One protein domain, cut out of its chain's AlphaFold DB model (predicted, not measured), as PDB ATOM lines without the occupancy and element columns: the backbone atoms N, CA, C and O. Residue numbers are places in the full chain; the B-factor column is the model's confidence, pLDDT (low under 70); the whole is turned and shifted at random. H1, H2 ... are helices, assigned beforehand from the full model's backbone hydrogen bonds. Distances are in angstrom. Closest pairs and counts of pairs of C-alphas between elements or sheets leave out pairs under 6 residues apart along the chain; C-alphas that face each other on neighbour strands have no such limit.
ATOM      1  N   GLU A  49     193.579 206.848 205.683       59.62
ATOM      2  CA  GLU A  49     192.769 205.772 206.297       59.62
ATOM      3  C   GLU A  49     193.638 204.626 206.861       59.62
ATOM      4  O   GLU A  49     193.371 204.126 207.952       59.62
ATOM      5  N   PHE A  50     194.750 204.314 206.190       64.62
ATOM      6  CA  PHE A  50     195.734 203.308 206.599       64.62
ATOM      7  C   PHE A  50     196.579 203.698 207.824       64.62
ATOM      8  O   PHE A  50     196.731 202.897 208.745       64.62
ATOM      9  N   GLN A  51     197.077 204.939 207.904       65.88
ATOM     10  CA  GLN A  51     197.760 205.426 209.112       65.88
ATOM     11  C   GLN A  51     196.797 205.463 210.305       65.88
ATOM     12  O   GLN A  51     197.185 205.147 211.428       65.88
ATOM     13  N   SER A  52     195.518 205.782 210.076       70.12
ATOM     14  CA  SER A  52     194.490 205.716 211.121       70.12
ATOM     15  C   SER A  52     194.254 204.281 211.618       70.12
ATOM     16  O   SER A  52     194.032 204.079 212.816       70.12
ATOM     17  N   GLU A  53     194.310 203.280 210.738       77.50
ATOM     18  CA  GLU A  53     194.161 201.863 211.094       77.50
ATOM     19  C   GLU A  53     195.362 201.355 211.912       77.50
ATOM     20  O   GLU A  53     195.178 200.769 212.982       77.50
ATOM     21  N   VAL A  54     196.589 201.694 211.503       77.31
ATOM     22  CA  VAL A  54     197.822 201.382 212.251       77.31
ATOM     23  C   VAL A  54     197.861 202.087 213.614       77.31
ATOM     24  O   VAL A  54     198.226 201.480 214.621       77.31
ATOM     25  N   MET A  55     197.422 203.342 213.709       79.06
ATOM     26  CA  MET A  55     197.356 204.042 215.000       79.06
ATOM     27  C   MET A  55     196.293 203.447 215.932       79.06
ATOM     28  O   MET A  55     196.504 203.368 217.144       79.06
ATOM     29  N   THR A  56     195.175 202.965 215.378       81.75
ATOM     30  CA  THR A  56     194.144 202.250 216.149       81.75
ATOM     31  C   THR A  56     194.689 200.934 216.701       81.75
ATOM     32  O   THR A  56     194.450 200.612 217.864       81.75
ATOM     33  N   LEU A  57     195.471 200.211 215.896       84.44
ATOM     34  CA  LEU A  57     196.178 198.990 216.280       84.44
ATOM     35  C   LEU A  57     197.146 199.209 217.445       84.44
ATOM     36  O   LEU A  57     197.084 198.498 218.448       84.44
ATOM     37  N   ILE A  58     198.015 200.214 217.335       84.38
ATOM     38  CA  ILE A  58     199.031 200.537 218.350       84.38
ATOM     39  C   ILE A  58     198.378 200.864 219.702       84.38
ATOM     40  O   ILE A  58     198.896 200.475 220.756       84.38
ATOM     41  N   ALA A  59     197.221 201.535 219.670       85.19
ATOM     42  CA  ALA A  59     196.463 201.956 220.844       85.19
ATOM     43  C   ALA A  59     195.691 200.823 221.551       85.19
ATOM     44  O   ALA A  59     195.164 201.037 222.645       85.19
ATOM     45  N   MET A  60     195.608 199.621 220.971       86.25
ATOM     46  CA  MET A  60     194.932 198.486 221.605       86.25
ATOM     47  C   MET A  60     195.696 197.996 222.850       86.25
ATOM     48  O   MET A  60     196.899 197.725 222.800       86.25
ATOM     49  N   GLU A  61     194.975 197.809 223.963       84.06
ATOM     50  CA  GLU A  61     195.535 197.249 225.208       84.06
ATOM     51  C   GLU A  61     195.932 195.770 225.051       84.06
ATOM     52  O   GLU A  61     196.965 195.330 225.553       84.06
ATOM     53  N   ASP A  62     195.122 194.997 224.321       88.56
ATOM     54  CA  ASP A  62     195.361 193.575 224.060       88.56
ATOM     55  C   ASP A  62     196.330 193.409 222.879       88.56
ATOM     56  O   ASP A  62     195.918 193.327 221.717       88.56
ATOM     57  N   LYS A  63     197.633 193.363 223.191       86.06
ATOM     58  CA  LYS A  63     198.722 193.267 222.203       86.06
ATOM     59  C   LYS A  63     198.605 192.049 221.286       86.06
ATOM     60  O   LYS A  63     198.942 192.147 220.110       86.06
ATOM     61  N   ARG A  64     198.063 190.930 221.778       85.81
ATOM     62  CA  ARG A  64     197.814 189.734 220.961       85.81
ATOM     63  C   ARG A  64     196.771 190.007 219.886       85.81
ATOM     64  O   ARG A  64     196.997 189.702 218.718       85.81
ATOM     65  N   LYS A  65     195.623 190.575 220.267       86.94
ATOM     66  CA  LYS A  65     194.568 190.913 219.296       86.94
ATOM     67  C   LYS A  65     195.019 191.994 218.325       86.94
ATOM     68  O   LYS A  65     194.687 191.909 217.148       86.94
ATOM     69  N   ALA A  66     195.781 192.969 218.812       88.25
ATOM     70  CA  ALA A  66     196.381 194.005 217.985       88.25
ATOM     71  C   ALA A  66     197.300 193.394 216.921       88.25
ATOM     72  O   ALA A  66     197.111 193.622 215.731       88.25
ATOM     73  N   PHE A  67     198.226 192.520 217.324       91.38
ATOM     74  CA  PHE A  67     199.127 191.859 216.385       91.38
ATOM     75  C   PHE A  67     198.384 190.954 215.396       91.38
ATOM     76  O   PHE A  67     198.670 190.959 214.203       91.38
ATOM     77  N   GLN A  68     197.353 190.238 215.849       87.06
ATOM     78  CA  GLN A  68     196.504 189.458 214.951       87.06
ATOM     79  C   GLN A  68     195.776 190.336 213.923       87.06
ATOM     80  O   GLN A  68     195.580 189.913 212.787       87.06
ATOM     81  N   HIS A  69     195.363 191.547 214.295       86.56
ATOM     82  CA  HIS A  69     194.735 192.477 213.364       86.56
ATOM     83  C   HIS A  69     195.758 193.056 212.371       86.56
ATOM     84  O   HIS A  69     195.456 193.083 211.182       86.56
ATOM     85  N   LEU A  70     196.997 193.342 212.804       88.94
ATOM     86  CA  LEU A  70     198.110 193.703 211.912       88.94
ATOM     87  C   LEU A  70     198.359 192.627 210.841       88.94
ATOM     88  O   LEU A  70     198.449 192.943 209.662       88.94
ATOM     89  N   LEU A  71     198.407 191.346 211.223       87.31
ATOM     90  CA  LEU A  71     198.647 190.232 210.292       87.31
ATOM     91  C   LEU A  71     197.550 190.048 209.229       87.31
ATOM     92  O   LEU A  71     197.789 189.419 208.195       87.31
ATOM     93  N   ASN A  72     196.350 190.581 209.479       86.19
ATOM     94  CA  ASN A  72     195.237 190.528 208.535       86.19
ATOM     95  C   ASN A  72     195.257 191.672 207.508       86.19
ATOM     96  O   ASN A  72     194.508 191.588 206.533       86.19
ATOM     97  N   LEU A  73     196.100 192.695 207.691       85.19
ATOM     98  CA  LEU A  73     196.296 193.757 206.702       85.19
ATOM     99  C   LEU A  73     196.985 193.223 205.438       85.19
ATOM    100  O   LEU A  73     197.530 192.112 205.408       85.19
ATOM    101  N   GLU A  74     196.939 193.998 204.357       82.50
ATOM    102  CA  GLU A  74     197.703 193.694 203.144       82.50
ATOM    103  C   GLU A  74     199.204 193.834 203.420       82.50
ATOM    104  O   GLU A  74     199.636 194.723 204.154       82.50
ATOM    105  N   VAL A  75     200.004 192.928 202.853       82.62
ATOM    106  CA  VAL A  75     201.453 192.867 203.110       82.62
ATOM    107  C   VAL A  75     202.146 194.171 202.700       82.62
ATOM    108  O   VAL A  75     203.014 194.645 203.427       82.62
ATOM    109  N   GLU A  76     201.717 194.769 201.584       81.00
ATOM    110  CA  GLU A  76     202.211 196.057 201.077       81.00
ATOM    111  C   GLU A  76     202.039 197.169 202.124       81.00
ATOM    112  O   GLU A  76     203.006 197.840 202.462       81.00
ATOM    113  N   ILE A  77     200.858 197.271 202.748       79.94
ATOM    114  CA  ILE A  77     200.566 198.277 203.787       79.94
ATOM    115  C   ILE A  77     201.500 198.117 204.992       79.94
ATOM    116  O   ILE A  77     202.007 199.099 205.539       79.94
ATOM    117  N   ILE A  78     201.726 196.870 205.420       83.19
ATOM    118  CA  ILE A  78     202.613 196.577 206.551       83.19
ATOM    119  C   ILE A  78     204.039 197.018 206.210       83.19
ATOM    120  O   ILE A  78     204.694 197.641 207.041       83.19
ATOM    121  N   PHE A  79     204.528 196.707 205.009       82.38
ATOM    122  CA  PHE A  79     205.910 196.990 204.625       82.38
ATOM    123  C   PHE A  79     206.162 198.463 204.326       82.38
ATOM    124  O   PHE A  79     207.158 198.978 204.821       82.38
ATOM    125  N   ASP A  80     205.242 199.156 203.655       79.50
ATOM    126  CA  ASP A  80     205.338 200.602 203.427       79.50
ATOM    127  C   ASP A  80     205.450 201.360 204.761       79.50
ATOM    128  O   ASP A  80     206.259 202.272 204.906       79.50
ATOM    129  N   THR A  81     204.706 200.922 205.785       76.75
ATOM    130  CA  THR A  81     204.776 201.521 207.130       76.75
ATOM    131  C   THR A  81     206.063 201.142 207.878       76.75
ATOM    132  O   THR A  81     206.540 201.905 208.714       76.75
ATOM    133  N   LEU A  82     206.637 199.962 207.612       75.19
ATOM    134  CA  LEU A  82     207.905 199.528 208.213       75.19
ATOM    135  C   LEU A  82     209.134 200.206 207.591       75.19
ATOM    136  O   LEU A  82     210.160 200.279 208.266       75.19
ATOM    137  N   GLU A  83     209.051 200.667 206.337       72.38
ATOM    138  CA  GLU A  83     210.121 201.422 205.663       72.38
ATOM    139  C   GLU A  83     210.282 202.848 206.219       72.38
ATOM    140  O   GLU A  83     211.342 203.455 206.071       72.38
ATOM    141  N   GLU A  84     209.266 203.378 206.904       72.06
ATOM    142  CA  GLU A  84     209.359 204.635 207.643       72.06
ATOM    143  C   GLU A  84     210.114 204.417 208.971       72.06
ATOM    144  O   GLU A  84     209.571 203.867 209.937       72.06
ATOM    145  N   THR A  85     211.373 204.877 209.019       57.53
ATOM    146  CA  THR A  85     212.314 204.763 210.156       57.53
ATOM    147  C   THR A  85     211.729 205.207 211.497       57.53
ATOM    148  O   THR A  85     211.958 204.556 212.512       57.53
ATOM    149  N   ASP A  86     210.928 206.276 211.488       59.00
ATOM    150  CA  ASP A  86     210.312 206.877 212.680       59.00
ATOM    151  C   ASP A  86     208.828 206.490 212.848       59.00
ATOM    152  O   ASP A  86     208.058 207.187 213.518       59.00
ATOM    153  N   SER A  87     208.378 205.396 212.224       73.25
ATOM    154  CA  SER A  87     206.979 204.986 212.335       73.25
ATOM    155  C   SER A  87     206.635 204.529 213.756       73.25
ATOM    156  O   SER A  87     207.324 203.717 214.378       73.25
ATOM    157  N   GLY A  88     205.478 204.973 214.259       78.50
ATOM    158  CA  GLY A  88     204.944 204.495 215.541       78.50
ATOM    159  C   GLY A  88     204.725 202.975 215.573       78.50
ATOM    160  O   GLY A  88     204.715 202.372 216.649       78.50
ATOM    161  N   LEU A  89     204.589 202.340 214.400       83.44
ATOM    162  CA  LEU A  89     204.511 200.888 214.255       83.44
ATOM    163  C   LEU A  89     205.830 200.212 214.638       83.44
ATOM    164  O   LEU A  89     205.803 199.217 215.361       83.44
ATOM    165  N   ARG A  90     206.974 200.755 214.205       82.44
ATOM    166  CA  ARG A  90     208.300 200.213 214.520       82.44
ATOM    167  C   ARG A  90     208.564 200.238 216.025       82.44
ATOM    168  O   ARG A  90     208.855 199.194 216.606       82.44
ATOM    169  N   THR A  91     208.331 201.379 216.677       82.62
ATOM    170  CA  THR A  91     208.460 201.512 218.140       82.62
ATOM    171  C   THR A  91     207.507 200.577 218.889       82.62
ATOM    172  O   THR A  91     207.859 200.010 219.923       82.62
ATOM    173  N   TRP A  92     206.287 200.373 218.382       87.88
ATOM    174  CA  TRP A  92     205.343 199.425 218.973       87.88
ATOM    175  C   TRP A  92     205.802 197.967 218.822       87.88
ATOM    176  O   TRP A  92     205.675 197.195 219.771       87.88
ATOM    177  N   LEU A  93     206.381 197.594 217.676       88.38
ATOM    178  CA  LEU A  93     206.907 196.248 217.417       88.38
ATOM    179  C   LEU A  93     208.134 195.894 218.267       88.38
ATOM    180  O   LEU A  93     208.380 194.705 218.471       88.38
ATOM    181  N   LEU A  94     208.857 196.894 218.778       86.75
ATOM    182  CA  LEU A  94     209.979 196.739 219.713       86.75
ATOM    183  C   LEU A  94     209.537 196.538 221.174       86.75
ATOM    184  O   LEU A  94     210.348 196.178 222.025       86.75
ATOM    185  N   GLN A  95     208.251 196.726 221.496       87.69
ATOM    186  CA  GLN A  95     207.746 196.459 222.845       87.69
ATOM    187  C   GLN A  95     207.846 194.962 223.158       87.69
ATOM    188  O   GLN A  95     207.285 194.141 222.435       87.69
ATOM    189  N   TYR A  96     208.483 194.607 224.278       87.06
ATOM    190  CA  TYR A  96     208.752 193.217 224.678       87.06
ATOM    191  C   TYR A  96     207.537 192.273 224.554       87.06
ATOM    192  O   TYR A  96     207.645 191.178 224.002       87.06
ATOM    193  N   ASP A  97     206.348 192.702 224.991       88.50
ATOM    194  CA  ASP A  97     205.130 191.886 224.881       88.50
ATOM    195  C   ASP A  97     204.690 191.639 223.429       88.50
ATOM    196  O   ASP A  97     204.160 190.571 223.118       88.50
ATOM    197  N   VAL A  98     204.929 192.601 222.534       90.88
ATOM    198  CA  VAL A  98     204.638 192.485 221.099       90.88
ATOM    199  C   VAL A  98     205.655 191.564 220.427       90.88
ATOM    200  O   VAL A  98     205.248 190.669 219.688       90.88
ATOM    201  N   VAL A  99     206.946 191.684 220.763       91.81
ATOM    202  CA  VAL A  99     208.009 190.772 220.293       91.81
ATOM    203  C   VAL A  99     207.658 189.319 220.615       91.81
ATOM    204  O   VAL A  99     207.756 188.434 219.762       91.81
ATOM    205  N   LYS A 100     207.155 189.054 221.824       92.81
ATOM    206  CA  LYS A 100     206.718 187.705 222.214       92.81
ATOM    207  C   LYS A 100     205.555 187.196 221.374       92.81
ATOM    208  O   LYS A 100     205.519 186.007 221.066       92.81
ATOM    209  N   GLU A 101     204.598 188.047 221.015       93.31
ATOM    210  CA  GLU A 101     203.497 187.648 220.132       93.31
ATOM    211  C   GLU A 101     203.980 187.412 218.690       93.31
ATOM    212  O   GLU A 101     203.564 186.424 218.084       93.31
ATOM    213  N   VAL A 102     204.933 188.206 218.184       93.88
ATOM    214  CA  VAL A 102     205.595 187.965 216.886       93.88
ATOM    215  C   VAL A 102     206.247 186.581 216.862       93.88
ATOM    216  O   VAL A 102     205.967 185.790 215.963       93.88
ATOM    217  N   LEU A 103     207.051 186.244 217.876       94.44
ATOM    218  CA  LEU A 103     207.738 184.950 217.962       94.44
ATOM    219  C   LEU A 103     206.775 183.767 218.161       94.44
ATOM    220  O   LEU A 103     206.997 182.686 217.613       94.44
ATOM    221  N   ARG A 104     205.672 183.957 218.897       93.12
ATOM    222  CA  ARG A 104     204.618 182.935 219.062       93.12
ATOM    223  C   ARG A 104     203.903 182.624 217.751       93.12
ATOM    224  O   ARG A 104     203.658 181.459 217.450       93.12
ATOM    225  N   VAL A 105     203.568 183.647 216.966       91.69
ATOM    226  CA  VAL A 105     202.967 183.428 215.644       91.69
ATOM    227  C   VAL A 105     203.978 182.781 214.707       91.69
ATOM    228  O   VAL A 105     203.635 181.815 214.032       91.69
ATOM    229  N   PHE A 106     205.227 183.254 214.711       92.62
ATOM    230  CA  PHE A 106     206.278 182.706 213.857       92.62
ATOM    231  C   PHE A 106     206.494 181.203 214.099       92.62
ATOM    232  O   PHE A 106     206.651 180.439 213.145       92.62
ATOM    233  N   SER A 107     206.399 180.775 215.365       90.00
ATOM    234  CA  SER A 107     206.587 179.381 215.801       90.00
ATOM    235  C   SER A 107     205.378 178.481 215.664       90.00
ATOM    236  O   SER A 107     205.480 177.279 215.913       90.00
ATOM    237  N   THR A 108     204.248 179.019 215.215       88.56
ATOM    238  CA  THR A 108     203.056 178.217 214.965       88.56
ATOM    239  C   THR A 108     203.230 177.428 213.659       88.56
ATOM    240  O   THR A 108     203.425 178.042 212.607       88.56
ATOM    241  N   PRO A 109     203.151 176.081 213.673       85.44
ATOM    242  CA  PRO A 109     203.269 175.284 212.454       85.44
ATOM    243  C   PRO A 109     202.145 175.586 211.458       85.44
ATOM    244  O   PRO A 109     200.966 175.618 211.825       85.44
ATOM    245  N   VAL A 110     202.493 175.761 210.183       82.44
ATOM    246  CA  VAL A 110     201.504 175.937 209.110       82.44
ATOM    247  C   VAL A 110     200.859 174.587 208.773       82.44
ATOM    248  O   VAL A 110     201.524 173.652 208.332       82.44
ATOM    249  N   LEU A 111     199.541 174.476 208.971       71.12
ATOM    250  CA  LEU A 111     198.771 173.265 208.664       71.12
ATOM    251  C   LEU A 111     198.156 173.354 207.261       71.12
ATOM    252  O   LEU A 111     197.254 174.157 207.019       71.12
ATOM    253  N   ILE A 112     198.598 172.491 206.343       63.75
ATOM    254  CA  ILE A 112     198.034 172.387 204.991       63.75
ATOM    255  C   ILE A 112     196.984 171.270 204.978       63.75
ATOM    256  O   ILE A 112     197.308 170.085 205.044       63.75
ATOM    257  N   LYS A 156     191.727 183.999 205.733       49.56
ATOM    258  CA  LYS A 156     191.527 183.894 204.283       49.56
ATOM    259  C   LYS A 156     192.881 183.522 203.652       49.56
ATOM    260  O   LYS A 156     193.874 184.155 203.995       49.56
ATOM    261  N   VAL A 157     192.932 182.493 202.798       58.31
ATOM    262  CA  VAL A 157     194.175 182.137 202.086       58.31
ATOM    263  C   VAL A 157     194.603 183.358 201.280       58.31
ATOM    264  O   VAL A 157     193.808 183.868 200.488       58.31
ATOM    265  N   ASP A 158     195.808 183.852 201.545       64.25
ATOM    266  CA  ASP A 158     196.349 185.019 200.862       64.25
ATOM    267  C   ASP A 158     196.620 184.672 199.390       64.25
ATOM    268  O   ASP A 158     197.065 183.562 199.088       64.25
ATOM    269  N   GLU A 159     196.302 185.584 198.471       58.97
ATOM    270  CA  GLU A 159     196.401 185.310 197.031       58.97
ATOM    271  C   GLU A 159     197.858 185.178 196.557       58.97
ATOM    272  O   GLU A 159     198.115 184.427 195.615       58.97
ATOM    273  N   GLU A 160     198.803 185.851 197.222       60.16
ATOM    274  CA  GLU A 160     200.224 185.874 196.853       60.16
ATOM    275  C   GLU A 160     201.062 184.942 197.741       60.16
ATOM    276  O   GLU A 160     201.875 184.164 197.241       60.16
ATOM    277  N   TYR A 161     200.826 184.959 199.057       62.09
ATOM    278  CA  TYR A 161     201.645 184.234 200.043       62.09
ATOM    279  C   TYR A 161     200.982 182.958 200.589       62.09
ATOM    280  O   TYR A 161     201.560 182.249 201.424       62.09
ATOM    281  N   GLY A 162     199.772 182.631 200.126       74.06
ATOM    282  CA  GLY A 162     199.059 181.405 200.478       74.06
ATOM    283  C   GLY A 162     198.865 181.227 201.988       74.06
ATOM    284  O   GLY A 162     198.445 182.139 202.699       74.06
ATOM    285  N   TYR A 163     199.179 180.029 202.492       79.75
ATOM    286  CA  TYR A 163     199.097 179.689 203.921       79.75
ATOM    287  C   TYR A 163     200.254 180.259 204.764       79.75
ATOM    288  O   TYR A 163     200.215 180.166 205.989       79.75
ATOM    289  N   TYR A 164     201.275 180.850 204.131       84.12
ATOM    290  CA  TYR A 164     202.514 181.275 204.791       84.12
ATOM    291  C   TYR A 164     202.582 182.776 205.077       84.12
ATOM    292  O   TYR A 164     203.572 183.218 205.658       84.12
ATOM    293  N   LYS A 165     201.547 183.557 204.730       86.56
ATOM    294  CA  LYS A 165     201.513 185.019 204.925       86.56
ATOM    295  C   LYS A 165     202.015 185.446 206.306       86.56
ATOM    296  O   LYS A 165     202.910 186.274 206.404       86.56
ATOM    297  N   HIS A 166     201.460 184.871 207.374       89.44
ATOM    298  CA  HIS A 166     201.817 185.278 208.735       89.44
ATOM    299  C   HIS A 166     203.280 184.965 209.070       89.44
ATOM    300  O   HIS A 166     203.968 185.802 209.644       89.44
ATOM    301  N   VAL A 167     203.772 183.787 208.669       87.31
ATOM    302  CA  VAL A 167     205.173 183.383 208.874       87.31
ATOM    303  C   VAL A 167     206.113 184.307 208.100       87.31
ATOM    304  O   VAL A 167     207.122 184.751 208.646       87.31
ATOM    305  N   PHE A 168     205.762 184.641 206.858       86.81
ATOM    306  CA  PHE A 168     206.513 185.581 206.036       86.81
ATOM    307  C   PHE A 168     206.587 186.965 206.692       86.81
ATOM    308  O   PHE A 168     207.690 187.453 206.936       86.81
ATOM    309  N   VAL A 169     205.445 187.555 207.062       88.94
ATOM    310  CA  VAL A 169     205.389 188.869 207.725       88.94
ATOM    311  C   VAL A 169     206.211 188.873 209.016       88.94
ATOM    312  O   VAL A 169     207.028 189.770 209.210       88.94
ATOM    313  N   CYS A 170     206.077 187.852 209.869       92.38
ATOM    314  CA  CYS A 170     206.892 187.716 211.079       92.38
ATOM    315  C   CYS A 170     208.393 187.646 210.770       92.38
ATOM    316  O   CYS A 170     209.177 188.306 211.447       92.38
ATOM    317  N   SER A 171     208.804 186.885 209.747       88.38
ATOM    318  CA  SER A 171     210.217 186.806 209.358       88.38
ATOM    319  C   SER A 171     210.764 188.177 208.961       88.38
ATOM    320  O   SER A 171     211.852 188.558 209.385       88.38
ATOM    321  N   GLU A 172     209.986 188.953 208.206       85.38
ATOM    322  CA  GLU A 172     210.382 190.269 207.715       85.38
ATOM    323  C   GLU A 172     210.411 191.317 208.835       85.38
ATOM    324  O   GLU A 172     211.324 192.141 208.853       85.38
ATOM    325  N   ILE A 173     209.500 191.237 209.816       88.44
ATOM    326  CA  ILE A 173     209.583 192.033 211.051       88.44
ATOM    327  C   ILE A 173     210.897 191.735 211.779       88.44
ATOM    328  O   ILE A 173     211.633 192.664 212.102       88.44
ATOM    329  N   ILE A 174     211.239 190.457 211.986       87.12
ATOM    330  CA  ILE A 174     212.478 190.077 212.684       87.12
ATOM    331  C   ILE A 174     213.706 190.656 211.969       87.12
ATOM    332  O   ILE A 174     214.569 191.242 212.612       87.12
ATOM    333  N   MET A 175     213.771 190.536 210.641       81.50
ATOM    334  CA  MET A 175     214.938 190.976 209.868       81.50
ATOM    335  C   MET A 175     215.054 192.484 209.660       81.50
ATOM    336  O   MET A 175     216.139 192.947 209.324       81.50
ATOM    337  N   ARG A 176     213.953 193.238 209.734       80.56
ATOM    338  CA  ARG A 176     213.973 194.694 209.509       80.56
ATOM    339  C   ARG A 176     213.959 195.486 210.803       80.56
ATOM    340  O   ARG A 176     214.558 196.554 210.861       80.56
ATOM    341  N   VAL A 177     213.273 194.976 211.824       82.38
ATOM    342  CA  VAL A 177     213.035 195.691 213.080       82.38
ATOM    343  C   VAL A 177     214.000 195.221 214.165       82.38
ATOM    344  O   VAL A 177     214.647 196.055 214.786       82.38
ATOM    345  N   TYR A 178     214.155 193.909 214.369       84.06
ATOM    346  CA  TYR A 178     214.881 193.381 215.540       84.06
ATOM    347  C   TYR A 178     216.399 193.325 215.385       84.06
ATOM    348  O   TYR A 178     217.097 193.127 216.375       84.06
ATOM    349  N   THR A 179     216.916 193.505 214.170       70.75
ATOM    350  CA  THR A 179     218.358 193.454 213.876       70.75
ATOM    351  C   THR A 179     218.985 194.823 213.597       70.75
ATOM    352  O   THR A 179     220.186 194.882 213.357       70.75
ATOM    353  N   GLY A 180     218.201 195.909 213.633       62.31
ATOM    354  CA  GLY A 180     218.644 197.266 213.272       62.31
ATOM    355  C   GLY A 180     218.685 197.532 211.757       62.31
ATOM    356  O   GLY A 180     218.593 196.603 210.955       62.31
ATOM    357  N   GLU A 181     218.772 198.813 211.366       50.03
ATOM    358  CA  GLU A 181     218.792 199.248 209.951       50.03
ATOM    359  C   GLU A 181     220.190 199.389 209.344       50.03
ATOM    360  O   GLU A 181     220.337 199.308 208.124       50.03
ATOM    361  N   ASP A 182     221.213 199.593 210.174       48.91
ATOM    362  CA  ASP A 182     222.561 199.830 209.677       48.91
ATOM    363  C   ASP A 182     223.173 198.539 209.129       48.91
ATOM    364  O   ASP A 182     223.110 197.475 209.752       48.91
ATOM    365  N   ASP A 183     223.816 198.641 207.960       45.19
ATOM    366  CA  ASP A 183     224.740 197.623 207.470       45.19
ATOM    367  C   ASP A 183     225.754 197.347 208.595       45.19
ATOM    368  O   ASP A 183     226.666 198.141 208.837       45.19
ATOM    369  N   THR A 205     216.866 194.297 220.188       70.44
ATOM    370  CA  THR A 205     215.700 193.596 220.766       70.44
ATOM    371  C   THR A 205     216.064 192.291 221.484       70.44
ATOM    372  O   THR A 205     215.413 191.917 222.457       70.44
ATOM    373  N   PHE A 206     217.075 191.575 220.987       73.38
ATOM    374  CA  PHE A 206     217.625 190.382 221.631       73.38
ATOM    375  C   PHE A 206     218.878 190.731 222.444       73.38
ATOM    376  O   PHE A 206     219.463 191.798 222.278       73.38
ATOM    377  N   GLY A 207     219.275 189.798 223.306       77.12
ATOM    378  CA  GLY A 207     220.519 189.822 224.067       77.12
ATOM    379  C   GLY A 207     220.835 188.430 224.624       77.12
ATOM    380  O   GLY A 207     220.114 187.463 224.339       77.12
ATOM    381  N   CYS A 208     221.898 188.313 225.412       80.44
ATOM    382  CA  CYS A 208     222.356 187.066 226.031       80.44
ATOM    383  C   CYS A 208     222.595 187.199 227.544       80.44
ATOM    384  O   CYS A 208     223.113 186.266 228.161       80.44
ATOM    385  N   GLN A 209     222.224 188.327 228.161       80.88
ATOM    386  CA  GLN A 209     222.560 188.642 229.554       80.88
ATOM    387  C   GLN A 209     221.383 188.466 230.515       80.88
ATOM    388  O   GLN A 209     221.581 188.111 231.681       80.88
ATOM    389  N   THR A 210     220.156 188.742 230.068       85.69
ATOM    390  CA  THR A 210     218.977 188.770 230.943       85.69
ATOM    391  C   THR A 210     218.015 187.616 230.678       85.69
ATOM    392  O   THR A 210     217.890 187.108 229.570       85.69
ATOM    393  N   GLN A 211     217.275 187.199 231.710       85.06
ATOM    394  CA  GLN A 211     216.300 186.108 231.584       85.06
ATOM    395  C   GLN A 211     215.197 186.412 230.555       85.06
ATOM    396  O   GLN A 211     214.676 185.490 229.928       85.06
ATOM    397  N   ASP A 212     214.842 187.688 230.397       85.19
ATOM    398  CA  ASP A 212     213.849 188.133 229.423       85.19
ATOM    399  C   ASP A 212     214.361 187.979 227.987       85.19
ATOM    400  O   ASP A 212     213.640 187.448 227.144       85.19
ATOM    401  N   GLU A 213     215.621 188.331 227.721       86.38
ATOM    402  CA  GLU A 213     216.269 188.098 226.423       86.38
ATOM    403  C   GLU A 213     216.364 186.600 226.092       86.38
ATOM    404  O   GLU A 213     216.060 186.176 224.975       86.38
ATOM    405  N   LEU A 214     216.713 185.766 227.079       87.44
ATOM    406  CA  LEU A 214     216.791 184.313 226.895       87.44
ATOM    407  C   LEU A 214     215.430 183.676 226.599       87.44
ATOM    408  O   LEU A 214     215.360 182.700 225.847       87.44
ATOM    409  N   GLU A 215     214.338 184.224 227.140       90.62
ATOM    410  CA  GLU A 215     212.984 183.778 226.795       90.62
ATOM    411  C   GLU A 215     212.636 184.099 225.334       90.62
ATOM    412  O   GLU A 215     211.928 183.313 224.700       90.62
ATOM    413  N   LEU A 216     213.152 185.194 224.760       91.88
ATOM    414  CA  LEU A 216     212.969 185.496 223.335       91.88
ATOM    415  C   LEU A 216     213.677 184.461 222.456       91.88
ATOM    416  O   LEU A 216     213.058 183.912 221.542       91.88
ATOM    417  N   TRP A 217     214.927 184.106 222.770       91.06
ATOM    418  CA  TRP A 217     215.617 183.008 222.083       91.06
ATOM    419  C   TRP A 217     214.865 181.682 222.230       91.06
ATOM    420  O   TRP A 217     214.678 180.961 221.248       91.06
ATOM    421  N   ARG A 218     214.335 181.390 223.424       92.25
ATOM    422  CA  ARG A 218     213.538 180.182 223.665       92.25
ATOM    423  C   ARG A 218     212.298 180.136 222.776       92.25
ATOM    424  O   ARG A 218     212.014 179.097 222.187       92.25
ATOM    425  N   LEU A 219     211.571 181.248 222.664       92.38
ATOM    426  CA  LEU A 219     210.395 181.365 221.800       92.38
ATOM    427  C   LEU A 219     210.754 181.284 220.312       92.38
ATOM    428  O   LEU A 219     209.977 180.733 219.538       92.38
ATOM    429  N   PHE A 220     211.922 181.780 219.904       92.12
ATOM    430  CA  PHE A 220     212.397 181.641 218.529       92.12
ATOM    431  C   PHE A 220     212.654 180.167 218.173       92.12
ATOM    432  O   PHE A 220     212.170 179.677 217.154       92.12
ATOM    433  N   PHE A 221     213.349 179.425 219.040       91.88
ATOM    434  CA  PHE A 221     213.727 178.030 218.785       91.88
ATOM    435  C   PHE A 221     212.667 176.987 219.159       91.88
ATOM    436  O   PHE A 221     212.841 175.797 218.868       91.88
ATOM    437  N   ILE A 222     211.550 177.399 219.767       92.31
ATOM    438  CA  ILE A 222     210.479 176.485 220.184       92.31
ATOM    439  C   ILE A 222     209.912 175.687 219.003       92.31
ATOM    440  O   ILE A 222     209.613 174.506 219.156       92.31
ATOM    441  N   TYR A 223     209.878 176.285 217.805       90.12
ATOM    442  CA  TYR A 223     209.441 175.619 216.577       90.12
ATOM    443  C   TYR A 223     210.264 174.361 216.274       90.12
ATOM    444  O   TYR A 223     209.699 173.307 215.999       90.12
ATOM    445  N   PHE A 224     211.589 174.432 216.391       90.88
ATOM    446  CA  PHE A 224     212.473 173.280 216.180       90.88
ATOM    447  C   PHE A 224     212.438 172.293 217.352       90.88
ATOM    448  O   PHE A 224     212.625 171.092 217.188       90.88
ATOM    449  N   THR A 225     212.193 172.792 218.561       89.19
ATOM    450  CA  THR A 225     212.245 171.966 219.773       89.19
ATOM    451  C   THR A 225     210.992 171.099 219.924       89.19
ATOM    452  O   THR A 225     211.091 169.912 220.237       89.19
ATOM    453  N   GLU A 226     209.809 171.672 219.694       88.88
ATOM    454  CA  GLU A 226     208.521 171.015 219.952       88.88
ATOM    455  C   GLU A 226     208.019 170.148 218.791       88.88
ATOM    456  O   GLU A 226     207.152 169.300 219.002       88.88
ATOM    457  N   ASN A 227     208.566 170.312 217.582       85.06
ATOM    458  CA  ASN A 227     208.109 169.584 216.399       85.06
ATOM    459  C   ASN A 227     209.082 168.462 216.015       85.06
ATOM    460  O   ASN A 227     210.298 168.638 215.992       85.06
ATOM    461  N   ASP A 228     208.559 167.275 215.701       81.62
ATOM    462  CA  ASP A 228     209.369 166.149 215.201       81.62
ATOM    463  C   ASP A 228     209.674 166.274 213.705       81.62
ATOM    464  O   ASP A 228     210.754 165.904 213.239       81.62
ATOM    465  N   THR A 229     208.746 166.868 212.962       81.00
ATOM    466  CA  THR A 229     208.890 167.193 211.544       81.00
ATOM    467  C   THR A 229     208.477 168.631 211.302       81.00
ATOM    468  O   THR A 229     207.482 169.076 211.872       81.00
ATOM    469  N   ILE A 230     209.214 169.332 210.447       85.88
ATOM    470  CA  ILE A 230     208.964 170.738 210.122       85.88
ATOM    471  C   ILE A 230     208.851 170.923 208.607       85.88
ATOM    472  O   ILE A 230     209.391 170.131 207.836       85.88
ATOM    473  N   ASP A 231     208.133 171.963 208.191       84.06
ATOM    474  CA  ASP A 231     207.955 172.316 206.782       84.06
ATOM    475  C   ASP A 231     209.183 173.057 206.220       84.06
ATOM    476  O   ASP A 231     209.733 173.936 206.884       84.06
ATOM    477  N   GLU A 232     209.609 172.721 204.995       78.81
ATOM    478  CA  GLU A 232     210.812 173.288 204.355       78.81
ATOM    479  C   GLU A 232     210.674 174.789 204.076       78.81
ATOM    480  O   GLU A 232     211.628 175.541 204.277       78.81
ATOM    481  N   VAL A 233     209.485 175.253 203.677       80.00
ATOM    482  CA  VAL A 233     209.242 176.673 203.385       80.00
ATOM    483  C   VAL A 233     209.248 177.484 204.681       80.00
ATOM    484  O   VAL A 233     209.924 178.510 204.766       80.00
ATOM    485  N   GLN A 234     208.568 177.001 205.726       84.38
ATOM    486  CA  GLN A 234     208.619 177.626 207.050       84.38
ATOM    487  C   GLN A 234     210.045 177.613 207.627       84.38
ATOM    488  O   GLN A 234     210.508 178.639 208.129       84.38
ATOM    489  N   ALA A 235     210.779 176.502 207.496       81.38
ATOM    490  CA  ALA A 235     212.177 176.413 207.916       81.38
ATOM    491  C   ALA A 235     213.072 177.423 207.177       81.38
ATOM    492  O   ALA A 235     213.957 178.007 207.799       81.38
ATOM    493  N   ALA A 236     212.826 177.692 205.891       79.19
ATOM    494  CA  ALA A 236     213.577 178.688 205.128       79.19
ATOM    495  C   ALA A 236     213.377 180.115 205.667       79.19
ATOM    496  O   ALA A 236     214.360 180.844 205.829       79.19
ATOM    497  N   PHE A 237     212.144 180.502 206.019       82.56
ATOM    498  CA  PHE A 237     211.879 181.791 206.673       82.56
ATOM    499  C   PHE A 237     212.596 181.903 208.022       82.56
ATOM    500  O   PHE A 237     213.218 182.927 208.312       82.56
ATOM    501  N   TYR A 238     212.577 180.828 208.809       87.94
ATOM    502  CA  TYR A 238     213.318 180.739 210.064       87.94
ATOM    503  C   TYR A 238     214.822 180.893 209.885       87.94
ATOM    504  O   TYR A 238     215.450 181.659 210.610       87.94
ATOM    505  N   CYS A 239     215.404 180.194 208.913       82.94
ATOM    506  CA  CYS A 239     216.836 180.266 208.644       82.94
ATOM    507  C   CYS A 239     217.245 181.678 208.218       82.94
ATOM    508  O   CYS A 239     218.256 182.189 208.691       82.94
ATOM    509  N   LYS A 240     216.436 182.336 207.379       80.50
ATOM    510  CA  LYS A 240     216.669 183.719 206.945       80.50
ATOM    511  C   LYS A 240     216.665 184.691 208.132       80.50
ATOM    512  O   LYS A 240     217.581 185.499 208.259       80.50
ATOM    513  N   ALA A 241     215.670 184.570 209.014       84.44
ATOM    514  CA  ALA A 241     215.573 185.374 210.228       84.44
ATOM    515  C   ALA A 241     216.728 185.085 211.203       84.44
ATOM    516  O   ALA A 241     217.322 186.015 211.745       84.44
ATOM    517  N   PHE A 242     217.091 183.810 211.382       87.25
ATOM    518  CA  PHE A 242     218.152 183.427 212.308       87.25
ATOM    519  C   PHE A 242     219.519 183.931 211.857       87.25
ATOM    520  O   PHE A 242     220.251 184.438 212.690       87.25
ATOM    521  N   ILE A 243     219.852 183.860 210.564       79.19
ATOM    522  CA  ILE A 243     221.124 184.401 210.054       79.19
ATOM    523  C   ILE A 243     221.240 185.896 210.375       79.19
ATOM    524  O   ILE A 243     222.282 186.341 210.834       79.19
ATOM    525  N   ARG A 244     220.158 186.666 210.208       79.12
ATOM    526  CA  ARG A 244     220.168 188.104 210.519       79.12
ATOM    527  C   ARG A 244     220.323 188.391 212.010       79.12
ATOM    528  O   ARG A 244     221.102 189.264 212.371       79.12
ATOM    529  N   LEU A 245     219.621 187.646 212.865       83.12
ATOM    530  CA  LEU A 245     219.817 187.734 214.314       83.12
ATOM    531  C   LEU A 245     221.244 187.324 214.694       83.12
ATOM    532  O   LEU A 245     221.907 187.986 215.478       83.12
ATOM    533  N   HIS A 246     221.747 186.247 214.108       80.81
ATOM    534  CA  HIS A 246     223.098 185.779 214.335       80.81
ATOM    535  C   HIS A 246     224.137 186.858 214.001       80.81
ATOM    536  O   HIS A 246     224.937 187.205 214.862       80.81
ATOM    537  N   ASP A 247     224.070 187.455 212.812       74.75
ATOM    538  CA  ASP A 247     224.994 188.515 212.393       74.75
ATOM    539  C   ASP A 247     224.947 189.741 213.326       74.75
ATOM    540  O   ASP A 247     225.972 190.388 213.538       74.75
ATOM    541  N   ALA A 248     223.785 190.044 213.916       74.50
ATOM    542  CA  ALA A 248     223.619 191.157 214.851       74.50
ATOM    543  C   ALA A 248     224.176 190.875 216.262       74.50
ATOM    544  O   ALA A 248     224.665 191.796 216.914       74.50
ATOM    545  N   TYR A 249     224.115 189.622 216.733       77.56
ATOM    546  CA  TYR A 249     224.346 189.264 218.146       77.56
ATOM    547  C   TYR A 249     225.538 188.332 218.399       77.56
ATOM    548  O   TYR A 249     225.922 188.128 219.546       77.56
ATOM    549  N   CYS A 250     226.164 187.776 217.360       73.88
ATOM    550  CA  CYS A 250     227.240 186.781 217.479       73.88
ATOM    551  C   CYS A 250     228.499 187.247 218.232       73.88
ATOM    552  O   CYS A 250     229.317 186.412 218.622       73.88
ATOM    553  N   LEU A 251     228.649 188.559 218.420       70.38
ATOM    554  CA  LEU A 251     229.735 189.205 219.158       70.38
ATOM    555  C   LEU A 251     229.432 189.469 220.629       70.38
ATOM    556  O   LEU A 251     230.322 189.901 221.361       70.38
ATOM    557  N   GLU A 252     228.191 189.263 221.050       74.50
ATOM    558  CA  GLU A 252     227.808 189.459 222.434       74.50
ATOM    559  C   GLU A 252     228.454 188.389 223.324       74.50
ATOM    560  O   GLU A 252     228.460 187.196 223.000       74.50
ATOM    561  N   ASP A 253     228.989 188.810 224.468       74.31
ATOM    562  CA  ASP A 253     229.609 187.894 225.418       74.31
ATOM    563  C   ASP A 253     228.595 186.855 225.912       74.31
ATOM    564  O   ASP A 253     227.531 187.191 226.428       74.31
ATOM    565  N   GLY A 254     228.929 185.570 225.776       76.56
ATOM    566  CA  GLY A 254     228.040 184.472 226.157       76.56
ATOM    567  C   GLY A 254     227.131 183.968 225.033       76.56
ATOM    568  O   GLY A 254     226.473 182.949 225.227       76.56
ATOM    569  N   TYR A 255     227.103 184.598 223.851       83.19
ATOM    570  CA  TYR A 255     226.236 184.166 222.746       83.19
ATOM    571  C   TYR A 255     226.473 182.700 222.343       83.19
ATOM    572  O   TYR A 255     225.523 181.933 222.176       83.19
ATOM    573  N   VAL A 256     227.737 182.274 222.226       81.19
ATOM    574  CA  VAL A 256     228.070 180.887 221.862       81.19
ATOM    575  C   VAL A 256     227.538 179.910 222.916       81.19
ATOM    576  O   VAL A 256     226.808 178.984 222.573       81.19
ATOM    577  N   GLN A 257     227.826 180.151 224.196       81.56
ATOM    578  CA  GLN A 257     227.461 179.239 225.285       81.56
ATOM    579  C   GLN A 257     225.958 179.243 225.593       81.56
ATOM    580  O   GLN A 257     225.381 178.229 225.975       81.56
ATOM    581  N   VAL A 258     225.299 180.393 225.460       83.50
ATOM    582  CA  VAL A 258     223.918 180.569 225.927       83.50
ATOM    583  C   VAL A 258     222.903 180.420 224.792       83.50
ATOM    584  O   VAL A 258     221.782 179.970 225.035       83.50
ATOM    585  N   VAL A 259     223.282 180.741 223.551       85.38
ATOM    586  CA  VAL A 259     222.400 180.630 222.381       85.38
ATOM    587  C   VAL A 259     222.802 179.442 221.510       85.38
ATOM    588  O   VAL A 259     221.990 178.540 221.303       85.38
ATOM    589  N   LEU A 260     224.039 179.393 221.006       86.25
ATOM    590  CA  LEU A 260     224.418 178.328 220.068       86.25
ATOM    591  C   LEU A 260     224.422 176.949 220.739       86.25
ATOM    592  O   LEU A 260     223.725 176.053 220.264       86.25
ATOM    593  N   GLU A 261     225.117 176.767 221.860       85.81
ATOM    594  CA  GLU A 261     225.143 175.476 222.568       85.81
ATOM    595  C   GLU A 261     223.746 175.020 223.013       85.81
ATOM    596  O   GLU A 261     223.422 173.834 222.934       85.81
ATOM    597  N   ALA A 262     222.893 175.957 223.438       86.12
ATOM    598  CA  ALA A 262     221.549 175.646 223.912       86.12
ATOM    599  C   ALA A 262     220.606 175.193 222.784       86.12
ATOM    600  O   ALA A 262     219.788 174.292 222.993       86.12
ATOM    601  N   TYR A 263     220.704 175.797 221.596       86.75
ATOM    602  CA  TYR A 263     219.684 175.648 220.551       86.75
ATOM    603  C   TYR A 263     220.151 174.927 219.277       86.75
ATOM    604  O   TYR A 263     219.316 174.353 218.571       86.75
ATOM    605  N   VAL A 264     221.456 174.850 218.993       86.25
ATOM    606  CA  VAL A 264     221.990 174.039 217.878       86.25
ATOM    607  C   VAL A 264     221.560 172.564 217.962       86.25
ATOM    608  O   VAL A 264     221.198 172.014 216.918       86.25
ATOM    609  N   PRO A 265     221.493 171.904 219.140       88.94
ATOM    610  CA  PRO A 265     220.961 170.543 219.232       88.94
ATOM    611  C   PRO A 265     219.528 170.400 218.691       88.94
ATOM    612  O   PRO A 265     219.218 169.409 218.025       88.94
ATOM    613  N   ALA A 266     218.664 171.397 218.920       87.56
ATOM    614  CA  ALA A 266     217.297 171.401 218.398       87.56
ATOM    615  C   ALA A 266     217.280 171.557 216.868       87.56
ATOM    616  O   ALA A 266     216.518 170.870 216.194       87.56
ATOM    617  N   LEU A 267     218.166 172.384 216.302       87.25
ATOM    618  CA  LEU A 267     218.329 172.493 214.847       87.25
ATOM    619  C   LEU A 267     218.817 171.177 214.230       87.25
ATOM    620  O   LEU A 267     218.294 170.742 213.204       87.25
ATOM    621  N   LEU A 268     219.782 170.503 214.859       86.88
ATOM    622  CA  LEU A 268     220.379 169.270 214.333       86.88
ATOM    623  C   LEU A 268     219.403 168.096 214.249       86.88
ATOM    624  O   LEU A 268     219.563 167.243 213.374       86.88
ATOM    625  N   LYS A 269     218.346 168.086 215.070       88.00
ATOM    626  CA  LYS A 269     217.203 167.167 214.920       88.00
ATOM    627  C   LYS A 269     216.618 167.201 213.499       88.00
ATOM    628  O   LYS A 269     216.129 166.187 213.004       88.00
ATOM    629  N   HIS A 270     216.717 168.350 212.832       90.44
ATOM    630  CA  HIS A 270     216.191 168.614 211.496       90.44
ATOM    631  C   HIS A 270     217.265 168.644 210.401       90.44
ATOM    632  O   HIS A 270     216.988 169.049 209.274       90.44
ATOM    633  N   LEU A 271     218.483 168.157 210.677       89.62
ATOM    634  CA  LEU A 271     219.582 168.126 209.703       89.62
ATOM    635  C   LEU A 271     219.277 167.273 208.459       89.62
ATOM    636  O   LEU A 271     219.992 167.358 207.465       89.62
TER     637      LEU A 271
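Overview. This is residues 49 to 112, 156 to 183 and 205 to 271 of the 914 residues of an uncharacterized protein of Aphanomyces invadans (UniProt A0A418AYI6). Two layers of longer helices, H5, H7 and H9 side by side in one and H6 and H8 side by side in the other, extend from a cluster of four short helices, H1 to H4. The printed part has 159 residues with nine named helices, H1 to H9 in chain order, and no named strand: all helix. It is compact, with a radius of gyration of the C-alphas of 15.7 A and spans of 47 by 36 by 30 A.

Arrangement. H1, residues 49 to 58, and H2, residues 63 to 71, form a hairpin, closest at the C-alphas of Leu 57 and Ala 66, 5.3 A. H3, residues 75 to 83, and H4, residues 88 to 93, only just touch, only at the corner, with 3 pairs of C-alphas within 8 A. H5, residues 96 to 106, is the hub and touches H2 at a steep tilt of 49 degrees. H6, residues 165 to 176, touches H5 with residues 166 to 171 alone; the C-alphas of Phe 106 and Val 167 are closest, 5.1 A. H7, residues 211 to 226, touches H5 with residues 216 to 220 alone, at a shallow tilt of 8 degrees, the same way. H8, residues 232 to 249, touches H6, closest at the C-alphas of Ser 171 and Ala 241, 5.6 A. H9, residues 255 to 268, touches H7 at a shallow tilt of 13 degrees. Every O i to N i+4 pair is within hydrogen-bond range in H1 to H6 and H8, against 10 of 12 in H7 and 6 of 10 in H9.

Along the chain. H1 begins at C-alpha 49 (192.769, 205.772, 206.297); H9 ends at C-alpha 268 (220.379, 169.270, 214.333). H8 is 25.1 A long and H7 20.6 A, with a kink of 48 degrees near residue 220.

Size, cuts and confidence. Residues 113 to 155 and 184 to 204 are not printed, leaving gaps of 13.2 A and 16.6 A between C-alphas. The links printed whole are tight. Residues 156 to 161 and 180 to 183 are among those with pLDDT under 70.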